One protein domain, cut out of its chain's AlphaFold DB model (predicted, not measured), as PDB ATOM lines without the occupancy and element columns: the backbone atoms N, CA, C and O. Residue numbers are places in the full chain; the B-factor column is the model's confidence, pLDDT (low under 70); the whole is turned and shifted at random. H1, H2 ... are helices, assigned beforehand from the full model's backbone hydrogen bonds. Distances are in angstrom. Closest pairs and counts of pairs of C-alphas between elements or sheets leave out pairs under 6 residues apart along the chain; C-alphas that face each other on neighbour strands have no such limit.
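What this domain is: This is residues 131 to 180 of the 311 residues of an uncharacterized protein of Xanthomonadaceae bacterium SCN 69-48 (UniProt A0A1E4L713). Two helices, H1 and H3, lie side by side and run opposite ways, while the third, H2, is set off from them at the other end of the longest axis, joined to them by two loop stretches. The arrangement is open, with H1 and H3 as the one pair of helices that touch. The printed part has 50 residues with three named helices, in the order H1, H2, H3, and no named strand; its class is all helix. It is only just compact, close to loose, with a radius of gyration of the C-alphas of 11.4 A, and the C-alphas span 32 by 22 by 13 A.

Where its parts are: Find C-alpha 131 at (7.892, 41.462, -22.898); from there H1, residues 131 to 141, runs 15.4 A to Leu 141. Go on to C-alpha 153 at (14.655, 12.649, -33.376), where H2, residues 153 to 163, begins and runs 15.2 A. H3, residues 171 to 180, runs 14.3 A and ends at C-alpha 180 at (8.625, 34.414, -27.794).

How they stand to each other: Look first at H1 and H3, which touch: their closest C-alphas are those of Phe 134 and Ala 179, 4.9 A apart. Their lines stand at a shallow tilt of 34 degrees, only just short of steep, and they run opposite ways. H2 is apart from H1 and apart from H3. In H1, H2 and H3 every O i to N i+4 pair is within hydrogen-bond range.

The domain as a whole: The C-alphas farthest apart are those of Asp 132 and Pro 153, at 32.9 A. The printed part has no cut. The link from H1 to H2, residues 142 to 152, is long; that from H2 to H3 is short. The mean pLDDT of the printed part is 81.3, and you will find values under 70 at residues 146 to 147.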
ATOM      1  N   VAL A 131       7.172  42.132 -23.992       81.75
ATOM      2  CA  VAL A 131       7.892  41.462 -22.898       81.75
ATOM      3  C   VAL A 131       6.918  40.919 -21.854       81.75
ATOM      4  O   VAL A 131       7.049  39.762 -21.453       81.75
ATOM      5  N   ASP A 132       5.906  41.700 -21.476       83.06
ATOM      6  CA  ASP A 132       4.897  41.280 -20.498       83.06
ATOM      7  C   ASP A 132       4.077  40.092 -21.008       83.06
ATOM      8  O   ASP A 132       3.901  39.098 -20.300       83.06
ATOM      9  N   GLY A 133       3.659  40.125 -22.278       81.94
ATOM     10  CA  GLY A 133       3.019  38.987 -22.932       81.94
ATOM     11  C   GLY A 133       3.905  37.743 -22.937       81.94
ATOM     12  O   GLY A 133       3.433  36.639 -22.648       81.94
ATOM     13  N   PHE A 134       5.206  37.913 -23.179       86.25
ATOM     14  CA  PHE A 134       6.164  36.811 -23.129       86.25
ATOM     15  C   PHE A 134       6.256  36.208 -21.727       86.25
ATOM     16  O   PHE A 134       6.202  34.984 -21.579       86.25
ATOM     17  N   GLN A 135       6.359  37.040 -20.692       84.50
ATOM     18  CA  GLN A 135       6.425  36.574 -19.309       84.50
ATOM     19  C   GLN A 135       5.146  35.823 -18.921       84.50
ATOM     20  O   GLN A 135       5.236  34.691 -18.439       84.50
ATOM     21  N   ARG A 136       3.972  36.382 -19.245       83.31
ATOM     22  CA  ARG A 136       2.655  35.781 -18.985       83.31
ATOM     23  C   ARG A 136       2.508  34.406 -19.642       83.31
ATOM     24  O   ARG A 136       2.183  33.430 -18.965       83.31
ATOM     25  N   VAL A 137       2.805  34.284 -20.939       81.19
ATOM     26  CA  VAL A 137       2.724  32.988 -21.642       81.19
ATOM     27  C   VAL A 137       3.728  31.987 -21.080       81.19
ATOM     28  O   VAL A 137       3.394  30.814 -20.887       81.19
ATOM     29  N   ARG A 138       4.957  32.427 -20.792       85.44
ATOM     30  CA  ARG A 138       5.984  31.547 -20.231       85.44
ATOM     31  C   ARG A 138       5.552  31.008 -18.871       85.44
ATOM     32  O   ARG A 138       5.686  29.811 -18.640       85.44
ATOM     33  N   ASP A 139       5.005  31.847 -17.996       82.88
ATOM     34  CA  ASP A 139       4.535  31.426 -16.672       82.88
ATOM     35  C   ASP A 139       3.347  30.470 -16.732       82.88
ATOM     36  O   ASP A 139       3.253  29.540 -15.927       82.88
ATOM     37  N   VAL A 140       2.480  30.632 -17.729       78.25
ATOM     38  CA  VAL A 140       1.384  29.698 -17.989       78.25
ATOM     39  C   VAL A 140       1.893  28.322 -18.437       78.25
ATOM     40  O   VAL A 140       1.314  27.304 -18.042       78.25
ATOM     41  N   LEU A 141       2.956  28.282 -19.248       79.00
ATOM     42  CA  LEU A 141       3.429  27.072 -19.928       79.00
ATOM     43  C   LEU A 141       4.627  26.367 -19.275       79.00
ATOM     44  O   LEU A 141       4.874  25.213 -19.621       79.00
ATOM     45  N   LYS A 142       5.379  27.014 -18.375       81.31
ATOM     46  CA  LYS A 142       6.689  26.521 -17.891       81.31
ATOM     47  C   LYS A 142       6.672  25.114 -17.292       81.31
ATOM     48  O   LYS A 142       7.661  24.398 -17.421       81.31
ATOM     49  N   ASP A 143       5.545  24.707 -16.710       77.75
ATOM     50  CA  ASP A 143       5.372  23.400 -16.068       77.75
ATOM     51  C   ASP A 143       4.630  22.384 -16.954       77.75
ATOM     52  O   ASP A 143       4.357  21.261 -16.529       77.75
ATOM     53  N   VAL A 144       4.288  22.749 -18.195       73.25
ATOM     54  CA  VAL A 144       3.561  21.876 -19.124       73.25
ATOM     55  C   VAL A 144       4.550  20.959 -19.851       73.25
ATOM     56  O   VAL A 144       5.319  21.431 -20.690       73.25
ATOM     57  N   PRO A 145       4.525  19.633 -19.611       71.25
ATOM     58  CA  PRO A 145       5.463  18.727 -20.259       71.25
ATOM     59  C   PRO A 145       5.226  18.660 -21.767       71.25
ATOM     60  O   PRO A 145       4.079  18.662 -22.242       71.25
ATOM     61  N   LEU A 146       6.312  18.495 -22.523       67.31
ATOM     62  CA  LEU A 146       6.218  18.163 -23.936       67.31
ATOM     63  C   LEU A 146       5.533  16.788 -24.086       67.31
ATOM     64  O   LEU A 146       5.949  15.826 -23.437       67.31
ATOM     65  N   PRO A 147       4.493  16.647 -24.929       67.88
ATOM     66  CA  PRO A 147       3.952  15.326 -25.235       67.88
ATOM     67  C   PRO A 147       5.031  14.427 -25.834       67.88
ATOM     68  O   PRO A 147       5.786  14.864 -26.700       67.88
ATOM     69  N   ALA A 148       5.012  13.144 -25.473       72.81
ATOM     70  CA  ALA A 148       5.925  12.147 -26.034       72.81
ATOM     71  C   ALA A 148       5.894  12.101 -27.576       72.81
ATOM     72  O   ALA A 148       6.917  11.879 -28.209       72.81
ATOM     73  N   SER A 149       4.743  12.391 -28.197       70.31
ATOM     74  CA  SER A 149       4.605  12.471 -29.658       70.31
ATOM     75  C   SER A 149       5.406  13.607 -30.306       70.31
ATOM     76  O   SER A 149       5.634  13.579 -31.511       70.31
ATOM     77  N   CYS A 150       5.799  14.622 -29.537       70.31
ATOM     78  CA  CYS A 150       6.603  15.742 -30.014       70.31
ATOM     79  C   CYS A 150       8.103  15.563 -29.732       70.31
ATOM     80  O   CYS A 150       8.899  16.247 -30.373       70.31
ATOM     81  N   ASP A 151       8.507  14.629 -28.859       77.12
ATOM     82  CA  ASP A 151       9.917  14.255 -28.665       77.12
ATOM     83  C   ASP A 151      10.423  13.387 -29.830       77.12
ATOM     84  O   ASP A 151      10.629  12.172 -29.743       77.12
ATOM     85  N   THR A 152      10.600  14.038 -30.974       82.62
ATOM     86  CA  THR A 152      11.063  13.397 -32.201       82.62
ATOM     87  C   THR A 152      12.589  13.485 -32.333       82.62
ATOM     88  O   THR A 152      13.201  14.464 -31.899       82.62
ATOM     89  N   PRO A 153      13.236  12.532 -33.034       87.38
ATOM     90  CA  PRO A 153      14.655  12.649 -33.376       87.38
ATOM     91  C   PRO A 153      14.991  13.929 -34.152       87.38
ATOM     92  O   PRO A 153      16.108  14.429 -34.052       87.38
ATOM     93  N   LYS A 154      14.036  14.468 -34.927       86.19
ATOM     94  CA  LYS A 154      14.189  15.751 -35.622       86.19
ATOM     95  C   LYS A 154      14.300  16.900 -34.618       86.19
ATOM     96  O   LYS A 154      15.295  17.615 -34.667       86.19
ATOM     97  N   LEU A 155      13.351  17.001 -33.681       82.88
ATOM     98  CA  LEU A 155      13.370  18.023 -32.633       82.88
ATOM     99  C   LEU A 155      14.675  17.967 -31.833       82.88
ATOM    100  O   LEU A 155      15.308  18.995 -31.644       82.88
ATOM    101  N   ARG A 156      15.128  16.775 -31.423       84.44
ATOM    102  CA  ARG A 156      16.393  16.629 -30.683       84.44
ATOM    103  C   ARG A 156      17.613  17.103 -31.475       84.44
ATOM    104  O   ARG A 156      18.491  17.732 -30.897       84.44
ATOM    105  N   ARG A 157      17.675  16.833 -32.786       87.00
ATOM    106  CA  ARG A 157      18.772  17.319 -33.644       87.00
ATOM    107  C   ARG A 157      18.743  18.836 -33.809       87.00
ATOM    108  O   ARG A 157      19.782  19.472 -33.682       87.00
ATOM    109  N   GLU A 158      17.571  19.404 -34.081       85.25
ATOM    110  CA  GLU A 158      17.393  20.855 -34.228       85.25
ATOM    111  C   GLU A 158      17.688  21.587 -32.913       85.25
ATOM    112  O   GLU A 158      18.391  22.598 -32.907       85.25
ATOM    113  N   TRP A 159      17.233  21.025 -31.789       86.56
ATOM    114  CA  TRP A 159      17.543  21.505 -30.449       86.56
ATOM    115  C   TRP A 159      19.042  21.497 -30.178       86.56
ATOM    116  O   TRP A 159      19.595  22.528 -29.806       86.56
ATOM    117  N   ALA A 160      19.714  20.369 -30.422       86.75
ATOM    118  CA  ALA A 160      21.140  20.251 -30.153       86.75
ATOM    119  C   ALA A 160      21.985  21.196 -31.013       86.75
ATOM    120  O   ALA A 160      22.941  21.789 -30.514       86.75
ATOM    121  N   ALA A 161      21.600  21.392 -32.278       83.75
ATOM    122  CA  ALA A 161      22.250  22.353 -33.162       83.75
ATOM    123  C   ALA A 161      22.055  23.805 -32.691       83.75
ATOM    124  O   ALA A 161      22.976  24.611 -32.784       83.75
ATOM    125  N   THR A 162      20.871  24.138 -32.167       80.25
ATOM    126  CA  THR A 162      20.536  25.510 -31.755       80.25
ATOM    127  C   THR A 162      21.078  25.845 -30.366       80.25
ATOM    128  O   THR A 162      21.609  26.926 -30.166       80.25
ATOM    129  N   GLN A 163      20.973  24.929 -29.403       82.00
ATOM    130  CA  GLN A 163      21.385  25.156 -28.013       82.00
ATOM    131  C   GLN A 163      22.846  24.810 -27.728       82.00
ATOM    132  O   GLN A 163      23.298  25.014 -26.605       82.00
ATOM    133  N   GLN A 164      23.564  24.237 -28.700       77.50
ATOM    134  CA  GLN A 164      24.923  23.716 -28.510       77.50
ATOM    135  C   GLN A 164      25.002  22.734 -27.321       77.50
ATOM    136  O   GLN A 164      26.003  22.655 -26.613       77.50
ATOM    137  N   SER A 165      23.919  21.985 -27.089       77.69
ATOM    138  CA  SER A 165      23.743  21.084 -25.949       77.69
ATOM    139  C   SER A 165      23.094  19.783 -26.400       77.69
ATOM    140  O   SER A 165      22.155  19.790 -27.188       77.69
ATOM    141  N   THR A 166      23.564  18.647 -25.889       79.12
ATOM    142  CA  THR A 166      22.950  17.335 -26.151       79.12
ATOM    143  C   THR A 166      21.795  17.018 -25.204       79.12
ATOM    144  O   THR A 166      21.105  16.015 -25.398       79.12
ATOM    145  N   ALA A 167      21.567  17.858 -24.188       82.75
ATOM    146  CA  ALA A 167      20.432  17.709 -23.292       82.75
ATOM    147  C   ALA A 167      19.120  17.979 -24.053       82.75
ATOM    148  O   ALA A 167      19.054  18.926 -24.844       82.75
ATOM    149  N   PRO A 168      18.067  17.171 -23.833       80.12
ATOM    150  CA  PRO A 168      16.755  17.466 -24.393       80.12
ATOM    151  C   PRO A 168      16.213  18.795 -23.831       80.12
ATOM    152  O   PRO A 168      16.589  19.180 -22.721       80.12
ATOM    153  N   PRO A 169      15.324  19.489 -24.564       83.06
ATOM    154  CA  PRO A 169      14.683  20.701 -24.064       83.06
ATOM    155  C   PRO A 169      13.920  20.427 -22.767       83.06
ATOM    156  O   PRO A 169      13.154  19.462 -22.689       83.06
ATOM    157  N   SER A 170      14.068  21.304 -21.774       84.50
ATOM    158  CA  SER A 170      13.178  21.293 -20.616       84.50
ATOM    159  C   SER A 170      11.797  21.866 -20.987       84.50
ATOM    160  O   SER A 170      11.674  22.621 -21.959       84.50
ATOM    161  N   PRO A 171      10.738  21.564 -20.210       82.12
ATOM    162  CA  PRO A 171       9.437  22.221 -20.359       82.12
ATOM    163  C   PRO A 171       9.528  23.756 -20.353       82.12
ATOM    164  O   PRO A 171       8.916  24.414 -21.192       82.12
ATOM    165  N   SER A 172      10.370  24.321 -19.482       85.81
ATOM    166  CA  SER A 172      10.597  25.767 -19.403       85.81
ATOM    167  C   SER A 172      11.245  26.333 -20.668       85.81
ATOM    168  O   SER A 172      10.907  27.444 -21.079       85.81
ATOM    169  N   ASP A 173      12.158  25.595 -21.304       87.25
ATOM    170  CA  ASP A 173      12.796  26.067 -22.533       87.25
ATOM    171  C   ASP A 173      11.787  26.147 -23.685       87.25
ATOM    172  O   ASP A 173      11.750  27.120 -24.438       87.25
ATOM    173  N   LEU A 174      10.915  25.144 -23.794       82.75
ATOM    174  CA  LEU A 174       9.855  25.113 -24.801       82.75
ATOM    175  C   LEU A 174       8.796  26.180 -24.540       82.75
ATOM    176  O   LEU A 174       8.346  26.832 -25.482       82.75
ATOM    177  N   ALA A 175       8.430  26.387 -23.274       83.75
ATOM    178  CA  ALA A 175       7.547  27.469 -22.864       83.75
ATOM    179  C   ALA A 175       8.108  28.831 -23.287       83.75
ATOM    180  O   ALA A 175       7.370  29.639 -23.840       83.75
ATOM    181  N   ALA A 176       9.412  29.064 -23.105       88.75
ATOM    182  CA  ALA A 176      10.058  30.292 -23.552       88.75
ATOM    183  C   ALA A 176      10.016  30.446 -25.082       88.75
ATOM    184  O   ALA A 176       9.681  31.524 -25.566       88.75
ATOM    185  N   VAL A 177      10.299  29.387 -25.851       85.12
ATOM    186  CA  VAL A 177      10.231  29.430 -27.326       85.12
ATOM    187  C   VAL A 177       8.821  29.751 -27.822       85.12
ATOM    188  O   VAL A 177       8.653  30.613 -28.684       85.12
ATOM    189  N   ILE A 178       7.804  29.101 -27.253       82.94
ATOM    190  CA  ILE A 178       6.400  29.363 -27.590       82.94
ATOM    191  C   ILE A 178       6.008  30.791 -27.193       82.94
ATOM    192  O   ILE A 178       5.391  31.498 -27.988       82.94
ATOM    193  N   ALA A 179       6.401  31.237 -25.999       86.00
ATOM    194  CA  ALA A 179       6.117  32.582 -25.514       86.00
ATOM    195  C   ALA A 179       6.732  33.666 -26.406       86.00
ATOM    196  O   ALA A 179       6.051  34.639 -26.723       86.00
ATOM    197  N   MET A 180       7.979  33.488 -26.857       84.88
ATOM    198  CA  MET A 180       8.625  34.414 -27.794       84.88
ATOM    199  C   MET A 180       7.846  34.486 -29.113       84.88
ATOM    200  O   MET A 180       7.561  35.580 -29.595       84.88
TER     201      MET A 180